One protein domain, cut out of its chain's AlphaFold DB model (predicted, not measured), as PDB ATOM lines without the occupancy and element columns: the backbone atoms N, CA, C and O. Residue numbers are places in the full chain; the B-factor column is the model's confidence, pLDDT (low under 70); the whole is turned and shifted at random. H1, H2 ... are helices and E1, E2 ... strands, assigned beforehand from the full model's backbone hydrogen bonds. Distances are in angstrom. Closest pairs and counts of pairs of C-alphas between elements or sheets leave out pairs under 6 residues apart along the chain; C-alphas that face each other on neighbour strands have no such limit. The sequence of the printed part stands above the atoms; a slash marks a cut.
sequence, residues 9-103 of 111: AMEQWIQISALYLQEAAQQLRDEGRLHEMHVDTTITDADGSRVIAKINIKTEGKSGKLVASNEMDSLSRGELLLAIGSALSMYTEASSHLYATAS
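What this domain is: This is residues 9 to 103 of the 111 residues of an uncharacterized protein of Bifidobacterium animalis subsp. lactis (UniProt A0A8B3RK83). A long, narrow sheet of three antiparallel strands, E1, E2 and E3, has two long helices slanting over one face, while its other face is bare. H1 packs on E3 with its later part and H2 packs on E1 and E2 with its early part, toward opposite ends of the sheet; the helices stay apart from each other, and residues 9 to 16 of H1 and 88 to 103 of H2 stick out as free arms. The printed part has 95 residues, with two named helices and three named strands in the order H1, E1, E2, E3, H2, and the class is mixed, helices and strands. The sheet's order is E1, E2, E3. The whole is only just loose, close to compact, with a radius of gyration of the C-alphas of 15.2 A and spans of 45 by 34 by 27 A.

Where its parts are: H1 is residues 9 to 30, 32.1 A from first to last C-alpha, beginning at C-alpha 9 (-59.458, -27.713, 87.930). E1 is residues 37 to 44, 22.4 A long. E2 is residues 50 to 60, 31.1 A long, beginning at C-alpha 50 (-37.887, -14.878, 103.362). E3 is residues 65 to 71, 20.2 A long. H2 is residues 77 to 103, 39.2 A long, ending at C-alpha 103 (-61.663, -2.690, 74.345).

How they stand to each other: The strands form a meander, each the antiparallel neighbour of the one before, with E2 as the inner strand. E1 and E2 are a hairpin at 167 degrees, with N 41 and O 53 within hydrogen-bond range at 2.8 A. E2 and E3 are a hairpin at 157 degrees, with N 56 and O 69 within range at 2.8 A. H1 and H2 are on the same face, giving two layers, helices over a sheet. H1 lies over E3 at a height over the sheet of 6.0 A, slantwise to the strands at 52 degrees to E3 on the local plane; the closest C-alphas of H1 and E3 are those of Ala 25 and Leu 66, 5.9 A apart. H2 lies over E1 and E2 at a height over the sheet of 7.2 A, slantwise at 55 degrees to E1 on the local plane, which is only just fitted, to 6 C-alphas of the sheet. The closest C-alphas of E1 and H2 are those of Thr 41 and Ala 83, 7.2 A apart. In H1 and H2 every O i to N i+4 pair is within hydrogen-bond range.

The domain as a whole: The two C-alphas farthest apart are those of Asp 47 and Lys 62, at 45.6 A. The printed part has no cut and no long link. The mean pLDDT of the printed part is 82.0; residues 9 to 10, 61 to 64 and 102 to 103 are under 70.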
ATOM      1  N   ALA A   9     -59.789 -29.127  87.779       68.25
ATOM      2  CA  ALA A   9     -59.458 -27.713  87.930       68.25
ATOM      3  C   ALA A   9     -57.957 -27.495  87.691       68.25
ATOM      4  O   ALA A   9     -57.567 -26.558  87.006       68.25
ATOM      5  N   MET A  10     -57.115 -28.402  88.199       67.75
ATOM      6  CA  MET A  10     -55.668 -28.356  87.977       67.75
ATOM      7  C   MET A  10     -55.311 -28.497  86.488       67.75
ATOM      8  O   MET A  10     -54.463 -27.767  85.985       67.75
ATOM      9  N   GLU A  11     -55.986 -29.396  85.768       72.62
ATOM     10  CA  GLU A  11     -55.809 -29.587  84.324       72.62
ATOM     11  C   GLU A  11     -56.190 -28.333  83.522       72.62
ATOM     12  O   GLU A  11     -55.440 -27.913  82.640       72.62
ATOM     13  N   GLN A  12     -57.303 -27.682  83.875       77.25
ATOM     14  CA  GLN A  12     -57.712 -26.412  83.265       77.25
ATOM     15  C   GLN A  12     -56.670 -25.308  83.491       77.25
ATOM     16  O   GLN A  12     -56.324 -24.592  82.552       77.25
ATOM     17  N   TRP A  13     -56.105 -25.201  84.698       73.00
ATOM     18  CA  TRP A  13     -55.045 -24.227  84.983       73.00
ATOM     19  C   TRP A  13     -53.771 -24.485  84.175       73.00
ATOM     20  O   TRP A  13     -53.157 -23.537  83.682       73.00
ATOM     21  N   ILE A  14     -53.397 -25.753  83.980       73.44
ATOM     22  CA  ILE A  14     -52.259 -26.122  83.128       73.44
ATOM     23  C   ILE A  14     -52.516 -25.673  81.683       73.44
ATOM     24  O   ILE A  14     -51.648 -25.038  81.083       73.44
ATOM     25  N   GLN A  15     -53.709 -25.928  81.143       77.50
ATOM     26  CA  GLN A  15     -54.070 -25.523  79.779       77.50
ATOM     27  C   GLN A  15     -54.063 -23.999  79.599       77.50
ATOM     28  O   GLN A  15     -53.493 -23.504  78.627       77.50
ATOM     29  N   ILE A  16     -54.622 -23.252  80.557       79.69
ATOM     30  CA  ILE A  16     -54.610 -21.781  80.544       79.69
ATOM     31  C   ILE A  16     -53.169 -21.255  80.570       79.69
ATOM     32  O   ILE A  16     -52.813 -20.394  79.769       79.69
ATOM     33  N   SER A  17     -52.311 -21.804  81.438       77.88
ATOM     34  CA  SER A  17     -50.910 -21.373  81.518       77.88
ATOM     35  C   SER A  17     -50.142 -21.615  80.215       77.88
ATOM     36  O   SER A  17     -49.365 -20.761  79.789       77.88
ATOM     37  N   ALA A  18     -50.397 -22.742  79.543       76.75
ATOM     38  CA  ALA A  18     -49.765 -23.073  78.272       76.75
ATOM     39  C   ALA A  18     -50.183 -22.109  77.149       76.75
ATOM     40  O   ALA A  18     -49.328 -21.689  76.370       76.75
ATOM     41  N   LEU A  19     -51.466 -21.728  77.098       83.56
ATOM     42  CA  LEU A  19     -51.982 -20.766  76.122       83.56
ATOM     43  C   LEU A  19     -51.303 -19.398  76.279       83.56
ATOM     44  O   LEU A  19     -50.725 -18.887  75.326       83.56
ATOM     45  N   TYR A  20     -51.296 -18.839  77.492       83.50
ATOM     46  CA  TYR A  20     -50.689 -17.525  77.735       83.50
ATOM     47  C   TYR A  20     -49.174 -17.512  77.512       83.50
ATOM     48  O   TYR A  20     -48.642 -16.526  77.006       83.50
ATOM     49  N   LEU A  21     -48.466 -18.602  77.834       83.06
ATOM     50  CA  LEU A  21     -47.042 -18.721  77.510       83.06
ATOM     51  C   LEU A  21     -46.795 -18.718  75.999       83.06
ATOM     52  O   LEU A  21     -45.804 -18.145  75.552       83.06
ATOM     53  N   GLN A  22     -47.672 -19.348  75.216       83.25
ATOM     54  CA  GLN A  22     -47.563 -19.353  73.761       83.25
ATOM     55  C   GLN A  22     -47.827 -17.964  73.167       83.25
ATOM     56  O   GLN A  22     -47.030 -17.511  72.348       83.25
ATOM     57  N   GLU A  23     -48.885 -17.280  73.606       86.88
ATOM     58  CA  GLU A  23     -49.202 -15.915  73.162       86.88
ATOM     59  C   GLU A  23     -48.076 -14.935  73.519       86.88
ATOM     60  O   GLU A  23     -47.566 -14.221  72.656       86.88
ATOM     61  N   ALA A  24     -47.577 -14.976  74.760       86.12
ATOM     62  CA  ALA A  24     -46.443 -14.153  75.178       86.12
ATOM     63  C   ALA A  24     -45.174 -14.453  74.361       86.12
ATOM     64  O   ALA A  24     -44.428 -13.539  74.011       86.12
ATOM     65  N   ALA A  25     -44.922 -15.724  74.028       84.69
ATOM     66  CA  ALA A  25     -43.788 -16.116  73.196       84.69
ATOM     67  C   ALA A  25     -43.886 -15.560  71.770       84.69
ATOM     68  O   ALA A  25     -42.863 -15.202  71.183       84.69
ATOM     69  N   GLN A  26     -45.096 -15.524  71.206       84.12
ATOM     70  CA  GLN A  26     -45.346 -14.964  69.885       84.12
ATOM     71  C   GLN A  26     -45.136 -13.447  69.906       84.12
ATOM     72  O   GLN A  26     -44.296 -12.948  69.162       84.12
ATOM     73  N   GLN A  27     -45.767 -12.750  70.853       88.06
ATOM     74  CA  GLN A  27     -45.632 -11.303  71.018       88.06
ATOM     75  C   GLN A  27     -44.167 -10.875  71.212       88.06
ATOM     76  O   GLN A  27     -43.648 -10.032  70.485       88.06
ATOM     77  N   LEU A  28     -43.447 -11.505  72.147       87.75
ATOM     78  CA  LEU A  28     -42.041 -11.179  72.413       87.75
ATOM     79  C   LEU A  28     -41.127 -11.491  71.225       87.75
ATOM     80  O   LEU A  28     -40.089 -10.849  71.062       87.75
ATOM     81  N   ARG A  29     -41.471 -12.483  70.403       84.88
ATOM     82  CA  ARG A  29     -40.728 -12.787  69.178       84.88
ATOM     83  C   ARG A  29     -40.939 -11.709  68.128       84.88
ATOM     84  O   ARG A  29     -39.951 -11.276  67.539       84.88
ATOM     85  N   ASP A  30     -42.178 -11.280  67.928       86.31
ATOM     86  CA  ASP A  30     -42.526 -10.236  66.963       86.31
ATOM     87  C   ASP A  30     -41.898  -8.889  67.358       86.31
ATOM     88  O   ASP A  30     -41.414  -8.149  66.504       86.31
ATOM     89  N   GLU A  31     -41.768  -8.630  68.663       89.81
ATOM     90  CA  GLU A  31     -41.029  -7.485  69.214       89.81
ATOM     91  C   GLU A  31     -39.492  -7.641  69.181       89.81
ATOM     92  O   GLU A  31     -38.770  -6.694  69.496       89.81
ATOM     93  N   GLY A  32     -38.956  -8.825  68.862       86.00
ATOM     94  CA  GLY A  32     -37.514  -9.106  68.920       86.00
ATOM     95  C   GLY A  32     -36.929  -9.144  70.342       86.00
ATOM     96  O   GLY A  32     -35.727  -8.949  70.525       86.00
ATOM     97  N   ARG A  33     -37.765  -9.390  71.356       87.06
ATOM     98  CA  ARG A  33     -37.449  -9.345  72.798       87.06
ATOM     99  C   ARG A  33     -37.543 -10.703  73.493       87.06
ATOM    100  O   ARG A  33     -37.562 -10.777  74.717       87.06
ATOM    101  N   LEU A  34     -37.595 -11.793  72.735       85.69
ATOM    102  CA  LEU A  34     -37.662 -13.135  73.297       85.69
ATOM    103  C   LEU A  34     -36.303 -13.550  73.899       85.69
ATOM    104  O   LEU A  34     -35.389 -13.946  73.176       85.69
ATOM    105  N   HIS A  35     -36.176 -13.475  75.225       83.00
ATOM    106  CA  HIS A  35     -34.998 -13.900  75.990       83.00
ATOM    107  C   HIS A  35     -35.394 -14.746  77.213       83.00
ATOM    108  O   HIS A  35     -36.564 -14.805  77.587       83.00
ATOM    109  N   GLU A  36     -34.421 -15.414  77.845       83.12
ATOM    110  CA  GLU A  36     -34.653 -16.124  79.110       83.12
ATOM    111  C   GLU A  36     -35.096 -15.148  80.212       83.12
ATOM    112  O   GLU A  36     -34.646 -13.997  80.262       83.12
ATOM    113  N   MET A  37     -36.010 -15.598  81.075       85.06
ATOM    114  CA  MET A  37     -36.611 -14.786  82.135       85.06
ATOM    115  C   MET A  37     -36.801 -15.599  83.419       85.06
ATOM    116  O   MET A  37     -37.057 -16.805  83.385       85.06
ATOM    117  N   HIS A  38     -36.730 -14.911  84.558       84.44
ATOM    118  CA  HIS A  38     -37.027 -15.462  85.878       84.44
ATOM    119  C   HIS A  38     -38.155 -14.658  86.517       84.44
ATOM    120  O   HIS A  38     -38.119 -13.427  86.510       84.44
ATOM    121  N   VAL A  39     -39.146 -15.358  87.063       82.38
ATOM    122  CA  VAL A  39     -40.235 -14.768  87.841       82.38
ATOM    123  C   VAL A  39     -40.151 -15.319  89.257       82.38
ATOM    124  O   VAL A  39     -40.321 -16.520  89.471       82.38
ATOM    125  N   ASP A  40     -39.899 -14.429  90.213       84.75
ATOM    126  CA  ASP A  40     -39.708 -14.778  91.616       84.75
ATOM    127  C   ASP A  40     -40.874 -14.242  92.456       84.75
ATOM    128  O   ASP A  40     -41.139 -13.039  92.488       84.75
ATOM    129  N   THR A  41     -41.531 -15.129  93.201       82.88
ATOM    130  CA  THR A  41     -42.507 -14.763  94.232       82.88
ATOM    131  C   THR A  41     -41.829 -14.852  95.589       82.88
ATOM    132  O   THR A  41     -41.435 -15.932  96.025       82.88
ATOM    133  N   THR A  42     -41.701 -13.718  96.279       86.38
ATOM    134  CA  THR A  42     -41.088 -13.659  97.613       86.38
ATOM    135  C   THR A  42     -42.162 -13.599  98.694       86.38
ATOM    136  O   THR A  42     -42.953 -12.661  98.736       86.38
ATOM    137  N   ILE A  43     -42.147 -14.567  99.607       86.75
ATOM    138  CA  ILE A  43     -42.944 -14.573 100.835       86.75
ATOM    139  C   ILE A  43     -42.044 -14.052 101.953       86.75
ATOM    140  O   ILE A  43     -40.953 -14.582 102.163       86.75
ATOM    141  N   THR A  44     -42.475 -12.995 102.642       88.69
ATOM    142  CA  THR A  44     -41.735 -12.401 103.765       88.69
ATOM    143  C   THR A  44     -42.562 -12.518 105.036       88.69
ATOM    144  O   THR A  44     -43.706 -12.064 105.058       88.69
ATOM    145  N   ASP A  45     -41.988 -13.122 106.071       86.06
ATOM    146  CA  ASP A  45     -42.599 -13.206 107.398       86.06
ATOM    147  C   ASP A  45     -42.332 -11.914 108.197       86.06
ATOM    148  O   ASP A  45     -41.447 -11.116 107.874       86.06
ATOM    149  N   ALA A  46     -43.106 -11.687 109.255       89.25
ATOM    150  CA  ALA A  46     -43.027 -10.528 110.134       89.25
ATOM    151  C   ALA A  46     -41.670 -10.398 110.848       89.25
ATOM    152  O   ALA A  46     -41.275  -9.291 111.211       89.25
ATOM    153  N   ASP A  47     -40.948 -11.505 111.035       90.12
ATOM    154  CA  ASP A  47     -39.589 -11.512 111.587       90.12
ATOM    155  C   ASP A  47     -38.502 -11.147 110.550       90.12
ATOM    156  O   ASP A  47     -37.325 -11.030 110.893       90.12
ATOM    157  N   GLY A  48     -38.894 -10.921 109.290       85.38
ATOM    158  CA  GLY A  48     -38.011 -10.578 108.178       85.38
ATOM    159  C   GLY A  48     -37.449 -11.780 107.416       85.38
ATOM    160  O   GLY A  48     -36.750 -11.576 106.417       85.38
ATOM    161  N   SER A  49     -37.759 -13.009 107.835       87.00
ATOM    162  CA  SER A  49     -37.414 -14.231 107.108       87.00
ATOM    163  C   SER A  49     -38.087 -14.256 105.739       87.00
ATOM    164  O   SER A  49     -39.198 -13.751 105.561       87.00
ATOM    165  N   ARG A  50     -37.405 -14.837 104.745       88.50
ATOM    166  CA  ARG A  50     -37.887 -14.878 103.362       88.50
ATOM    167  C   ARG A  50     -37.799 -16.269 102.778       88.50
ATOM    168  O   ARG A  50     -36.782 -16.943 102.918       88.50
ATOM    169  N   VAL A  51     -38.831 -16.620 102.028       86.19
ATOM    170  CA  VAL A  51     -38.862 -17.804 101.181       86.19
ATOM    171  C   VAL A  51     -39.238 -17.371  99.768       86.19
ATOM    172  O   VAL A  51     -40.079 -16.492  99.583       86.19
ATOM    173  N   ILE A  52     -38.571 -17.940  98.765       84.56
ATOM    174  CA  ILE A  52     -38.734 -17.550  97.361       84.56
ATOM    175  C   ILE A  52     -39.243 -18.758  96.579       84.56
ATOM    176  O   ILE A  52     -38.593 -19.802  96.570       84.56
ATOM    177  N   ALA A  53     -40.382 -18.599  95.911       84.44
ATOM    178  CA  ALA A  53     -40.845 -19.511  94.875       84.44
ATOM    179  C   ALA A  53     -40.374 -18.979  93.519       84.44
ATOM    180  O   ALA A  53     -40.609 -17.808  93.217       84.44
ATOM    181  N   LYS A  54     -39.722 -19.815  92.707       84.88
ATOM    182  CA  LYS A  54     -39.187 -19.385  91.406       84.88
ATOM    183  C   LYS A  54     -39.874 -20.085  90.253       84.88
ATOM    184  O   LYS A  54     -40.116 -21.291  90.304       84.88
ATOM    185  N   ILE A  55     -40.128 -19.328  89.195       85.12
ATOM    186  CA  ILE A  55     -40.559 -19.825  87.895       85.12
ATOM    187  C   ILE A  55     -39.506 -19.394  86.877       85.12
ATOM    188  O   ILE A  55     -39.298 -18.210  86.615       85.12
ATOM    189  N   ASN A  56     -38.829 -20.377  86.301       84.81
ATOM    190  CA  ASN A  56     -37.862 -20.181  85.235       84.81
ATOM    191  C   ASN A  56     -38.576 -20.315  83.892       84.81
ATOM    192  O   ASN A  56     -39.189 -21.352  83.631       84.81
ATOM    193  N   ILE A  57     -38.460 -19.302  83.040       87.31
ATOM    194  CA  ILE A  57     -39.062 -19.269  81.708       87.31
ATOM    195  C   ILE A  57     -37.933 -19.275  80.680       87.31
ATOM    196  O   ILE A  57     -37.091 -18.377  80.647       87.31
ATOM    197  N   LYS A  58     -37.910 -20.308  79.837       85.44
ATOM    198  CA  LYS A  58     -36.862 -20.509  78.832       85.44
ATOM    199  C   LYS A  58     -37.453 -20.710  77.452       85.44
ATOM    200  O   LYS A  58     -38.529 -21.281  77.302       85.44
ATOM    201  N   THR A  59     -36.707 -20.295  76.438       82.38
ATOM    202  CA  THR A  59     -37.007 -20.617  75.043       82.38
ATOM    203  C   THR A  59     -36.523 -22.024  74.710       82.38
ATOM    204  O   THR A  59     -35.340 -22.334  74.858       82.38
ATOM    205  N   GLU A  60     -37.413 -22.874  74.217       80.00
ATOM    206  CA  GLU A  60     -37.074 -24.208  73.739       80.00
ATOM    207  C   GLU A  60     -36.605 -24.157  72.280       80.00
ATOM    208  O   GLU A  60     -37.383 -23.965  71.344       80.00
ATOM    209  N   GLY A  61     -35.303 -24.372  72.078       68.12
ATOM    210  CA  GLY A  61     -34.698 -24.493  70.754       68.12
ATOM    211  C   GLY A  61     -34.936 -23.281  69.842       68.12
ATOM    212  O   GLY A  61     -35.179 -22.163  70.284       68.12
ATOM    213  N   LYS A  62     -34.859 -23.506  68.523       66.25
ATOM    214  CA  LYS A  62     -35.087 -22.458  67.507       66.25
ATOM    215  C   LYS A  62     -36.569 -22.174  67.238       66.25
ATOM    216  O   LYS A  62     -36.875 -21.287  66.451       66.25
ATOM    217  N   SER A  63     -37.482 -22.943  67.838       66.50
ATOM    218  CA  SER A  63     -38.927 -22.790  67.620       66.50
ATOM    219  C   SER A  63     -39.489 -21.552  68.321       66.50
ATOM    220  O   SER A  63     -40.592 -21.124  67.983       66.50
ATOM    221  N   GLY A  64     -38.743 -20.996  69.288       69.00
ATOM    222  CA  GLY A  64     -39.140 -19.853  70.108       69.00
ATOM    223  C   GLY A  64     -40.316 -20.153  71.038       69.00
ATOM    224  O   GLY A  64     -40.987 -19.229  71.479       69.00
ATOM    225  N   LYS A  65     -40.617 -21.432  71.293       75.81
ATOM    226  CA  LYS A  65     -41.637 -21.833  72.265       75.81
ATOM    227  C   LYS A  65     -41.126 -21.545  73.676       75.81
ATOM    228  O   LYS A  65     -39.989 -21.893  73.980       75.81
ATOM    229  N   LEU A  66     -41.946 -20.948  74.537       81.38
ATOM    230  CA  LEU A  66     -41.601 -20.794  75.948       81.38
ATOM    231  C   LEU A  66     -41.973 -22.049  76.743       81.38
ATOM    232  O   LEU A  66     -43.045 -22.627  76.564       81.38
ATOM    233  N   VAL A  67     -41.074 -22.459  77.633       80.81
ATOM    234  CA  VAL A  67     -41.273 -23.538  78.602       80.81
ATOM    235  C   VAL A  67     -41.020 -22.971  79.992       80.81
ATOM    236  O   VAL A  67     -40.006 -22.307  80.219       80.81
ATOM    237  N   ALA A  68     -41.944 -23.239  80.913       83.19
ATOM    238  CA  ALA A  68     -41.824 -22.863  82.313       83.19
ATOM    239  C   ALA A  68     -41.438 -24.077  83.171       83.19
ATOM    240  O   ALA A  68     -41.943 -25.182  82.971       83.19
ATOM    241  N   SER A  69     -40.554 -23.861  84.140       81.94
ATOM    242  CA  SER A  69     -40.213 -24.831  85.183       81.94
ATOM    243  C   SER A  69     -40.187 -24.143  86.538       81.94
ATOM    244  O   SER A  69     -39.756 -22.993  86.620       81.94
ATOM    245  N   ASN A  70     -40.591 -24.847  87.591       82.75
ATOM    246  CA  ASN A  70     -40.816 -24.245  88.901       82.75
ATOM    247  C   ASN A  70     -39.871 -24.851  89.943       82.75
ATOM    248  O   ASN A  70     -39.643 -26.059  89.935       82.75
ATOM    249  N   GLU A  71     -39.388 -24.031  90.872       84.56
ATOM    250  CA  GLU A  71     -38.620 -24.461  92.045       84.56
ATOM    251  C   GLU A  71     -39.427 -24.115  93.303       84.56
ATOM    252  O   GLU A  71     -39.534 -22.946  93.685       84.56
ATOM    253  N   MET A  72     -40.065 -25.128  93.903       83.06
ATOM    254  CA  MET A  72     -40.999 -24.963  95.032       83.06
ATOM    255  C   MET A  72     -40.843 -26.037  96.125       83.06
ATOM    256  O   MET A  72     -41.626 -26.062  97.073       83.06
ATOM    257  N   ASP A  73     -39.840 -26.915  96.027       79.44
ATOM    258  CA  ASP A  73     -39.699 -28.102  96.891       79.44
ATOM    259  C   ASP A  73     -39.452 -27.768  98.373       79.44
ATOM    260  O   ASP A  73     -39.699 -28.593  99.252       79.44
ATOM    261  N   SER A  74     -38.976 -26.556  98.666       81.69
ATOM    262  CA  SER A  74     -38.718 -26.078 100.026       81.69
ATOM    263  C   SER A  74     -39.922 -25.403 100.690       81.69
ATOM    264  O   SER A  74     -39.799 -24.967 101.833       81.69
ATOM    265  N   LEU A  75     -41.058 -25.270  99.994       85.94
ATOM    266  CA  LEU A  75     -42.242 -24.583 100.513       85.94
ATOM    267  C   LEU A  75     -43.092 -25.509 101.388       85.94
ATOM    268  O   LEU A  75     -43.425 -26.637 101.020       85.94
ATOM    269  N   SER A  76     -43.534 -24.997 102.530       89.19
ATOM    270  CA  SER A  76     -44.584 -25.615 103.330       89.19
ATOM    271  C   SER A  76     -45.936 -25.573 102.608       89.19
ATOM    272  O   SER A  76     -46.173 -24.796 101.683       89.19
ATOM    273  N   ARG A  77     -46.900 -26.370 103.085       86.38
ATOM    274  CA  ARG A  77     -48.271 -26.366 102.545       86.38
ATOM    275  C   ARG A  77     -48.934 -24.982 102.599       86.38
ATOM    276  O   ARG A  77     -49.701 -24.653 101.699       86.38
ATOM    277  N   GLY A  78     -48.677 -24.204 103.651       86.50
ATOM    278  CA  GLY A  78     -49.221 -22.851 103.788       86.50
ATOM    279  C   GLY A  78     -48.628 -21.897 102.754       86.50
ATOM    280  O   GLY A  78     -49.370 -21.178 102.093       86.50
ATOM    281  N   GLU A  79     -47.313 -21.963 102.550       87.75
ATOM    282  CA  GLU A  79     -46.600 -21.158 101.552       87.75
ATOM    283  C   GLU A  79     -47.000 -21.530 100.123       87.75
ATOM    284  O   GLU A  79     -47.176 -20.646  99.291       87.75
ATOM    285  N   LEU A  80     -47.245 -22.816  99.848       85.25
ATOM    286  CA  LEU A  80     -47.793 -23.268  98.567       85.25
ATOM    287  C   LEU A  80     -49.187 -22.682  98.305       85.25
ATOM    288  O   LEU A  80     -49.448 -22.172  97.219       85.25
ATOM    289  N   LEU A  81     -50.083 -22.717  99.297       84.31
ATOM    290  CA  LEU A  81     -51.416 -22.120  99.166       84.31
ATOM    291  C   LEU A  81     -51.344 -20.599  98.983       84.31
ATOM    292  O   LEU A  81     -52.091 -20.050  98.173       84.31
ATOM    293  N   LEU A  82     -50.432 -19.929  99.692       83.94
ATOM    294  CA  LEU A  82     -50.201 -18.494  99.555       83.94
ATOM    295  C   LEU A  82     -49.654 -18.137  98.167       83.94
ATOM    296  O   LEU A  82     -50.137 -17.187  97.551       83.94
ATOM    297  N   ALA A  83     -48.700 -18.912  97.648       84.69
ATOM    298  CA  ALA A  83     -48.158 -18.734  96.305       84.69
ATOM    299  C   ALA A  83     -49.245 -18.914  95.232       84.69
ATOM    300  O   ALA A  83     -49.362 -18.078  94.339       84.69
ATOM    301  N   ILE A  84     -50.091 -19.945  95.361       83.62
ATOM    302  CA  ILE A  84     -51.235 -20.176  94.464       83.62
ATOM    303  C   ILE A  84     -52.212 -18.996  94.515       83.62
ATOM    304  O   ILE A  84     -52.574 -18.455  93.473       83.62
ATOM    305  N   GLY A  85     -52.628 -18.575  95.713       82.88
ATOM    306  CA  GLY A  85     -53.563 -17.459  95.875       82.88
ATOM    307  C   GLY A  85     -53.020 -16.151  95.297       82.88
ATOM    308  O   GLY A  85     -53.741 -15.437  94.603       82.88
ATOM    309  N   SER A  86     -51.731 -15.878  95.514       83.94
ATOM    310  CA  SER A  86     -51.056 -14.692  94.976       83.94
ATOM    311  C   SER A  86     -50.996 -14.727  93.449       83.94
ATOM    312  O   SER A  86     -51.351 -13.745  92.802       83.94
ATOM    313  N   ALA A  87     -50.639 -15.874  92.862       82.38
ATOM    314  CA  ALA A  87     -50.612 -16.050  91.412       82.38
ATOM    315  C   ALA A  87     -52.000 -15.866  90.776       82.38
ATOM    316  O   ALA A  87     -52.117 -15.217  89.740       82.38
ATOM    317  N   LEU A  88     -53.064 -16.374  91.408       82.56
ATOM    318  CA  LEU A  88     -54.442 -16.186  90.937       82.56
ATOM    319  C   LEU A  88     -54.902 -14.724  91.028       82.56
ATOM    320  O   LEU A  88     -55.602 -14.242  90.135       82.56
ATOM    321  N   SER A  89     -54.498 -14.008  92.080       81.25
ATOM    322  CA  SER A  89     -54.771 -12.573  92.211       81.25
ATOM    323  C   SER A  89     -54.087 -11.786  91.094       81.25
ATOM    324  O   SER A  89     -54.748 -11.020  90.396       81.25
ATOM    325  N   MET A  90     -52.795 -12.040  90.866       84.62
ATOM    326  CA  MET A  90     -52.035 -11.417  89.777       84.62
ATOM    327  C   MET A  90     -52.618 -11.764  88.404       84.62
ATOM    328  O   MET A  90     -52.708 -10.898  87.544       84.62
ATOM    329  N   TYR A  91     -53.054 -13.010  88.199       83.38
ATOM    330  CA  TYR A  91     -53.732 -13.426  86.971       83.38
ATOM    331  C   TYR A  91     -55.015 -12.625  86.726       83.38
ATOM    332  O   TYR A  91     -55.263 -12.188  85.605       83.38
ATOM    333  N   THR A  92     -55.821 -12.422  87.771       82.25
ATOM    334  CA  THR A  92     -57.080 -11.672  87.672       82.25
ATOM    335  C   THR A  92     -56.822 -10.220  87.269       82.25
ATOM    336  O   THR A  92     -57.503  -9.699  86.388       82.25
ATOM    337  N   GLU A  93     -55.810  -9.591  87.866       85.94
ATOM    338  CA  GLU A  93     -55.390  -8.223  87.551       85.94
ATOM    339  C   GLU A  93     -54.768  -8.111  86.148       85.94
ATOM    340  O   GLU A  93     -55.154  -7.255  85.359       85.94
ATOM    341  N   ALA A  94     -53.865  -9.015  85.768       84.69
ATOM    342  CA  ALA A  94     -53.285  -9.019  84.425       84.69
ATOM    343  C   ALA A  94     -54.358  -9.220  83.341       84.69
ATOM    344  O   ALA A  94     -54.344  -8.538  82.317       84.69
ATOM    345  N   SER A  95     -55.320 -10.116  83.582       83.56
ATOM    346  CA  SER A  95     -56.431 -10.358  82.659       83.56
ATOM    347  C   SER A  95     -57.308  -9.117  82.505       83.56
ATOM    348  O   SER A  95     -57.674  -8.772  81.385       83.56
ATOM    349  N   SER A  96     -57.633  -8.415  83.599       83.50
ATOM    350  CA  SER A  96     -58.442  -7.194  83.510       83.50
ATOM    351  C   SER A  96     -57.738  -6.098  82.710       83.50
ATOM    352  O   SER A  96     -58.392  -5.433  81.907       83.50
ATOM    353  N   HIS A  97     -56.416  -5.953  82.853       84.94
ATOM    354  CA  HIS A  97     -55.629  -5.036  82.031       84.94
ATOM    355  C   HIS A  97     -55.650  -5.411  80.544       84.94
ATOM    356  O   HIS A  97     -55.903  -4.535  79.721       84.94
ATOM    357  N   LEU A  98     -55.455  -6.691  80.205       81.12
ATOM    358  CA  LEU A  98     -55.501  -7.168  78.817       81.12
ATOM    359  C   LEU A  98     -56.872  -6.936  78.159       81.12
ATOM    360  O   LEU A  98     -56.942  -6.508  77.007       81.12
ATOM    361  N   TYR A  99     -57.967  -7.183  78.883       77.56
ATOM    362  CA  TYR A  99     -59.313  -6.923  78.361       77.56
ATOM    363  C   TYR A  99     -59.600  -5.428  78.205       77.56
ATOM    364  O   TYR A  99     -60.222  -5.034  77.223       77.56
ATOM    365  N   ALA A 100     -59.125  -4.593  79.133       76.62
ATOM    366  CA  ALA A 100     -59.278  -3.145  79.029       76.62
ATOM    367  C   ALA A 100     -58.529  -2.574  77.812       76.62
ATOM    368  O   ALA A 100     -59.075  -1.726  77.110       76.62
ATOM    369  N   THR A 101     -57.321  -3.067  77.521       70.88
ATOM    370  CA  THR A 101     -56.576  -2.667  76.317       70.88
ATOM    371  C   THR A 101     -57.254  -3.138  75.034       70.88
ATOM    372  O   THR A 101     -57.367  -2.357  74.100       70.88
ATOM    373  N   ALA A 102     -57.799  -4.359  75.006       63.34
ATOM    374  CA  ALA A 102     -58.515  -4.866  73.833       63.34
ATOM    375  C   ALA A 102     -59.791  -4.063  73.519       63.34
ATOM    376  O   ALA A 102     -60.125  -3.875  72.358       63.34
ATOM    377  N   SER A 103     -60.488  -3.553  74.544       61.28
ATOM    378  CA  SER A 103     -61.663  -2.690  74.345       61.28
ATOM    379  C   SER A 103     -61.346  -1.278  73.842       61.28
ATOM    380  O   SER A 103     -62.250  -0.613  73.360       61.28
TER     381      SER A 103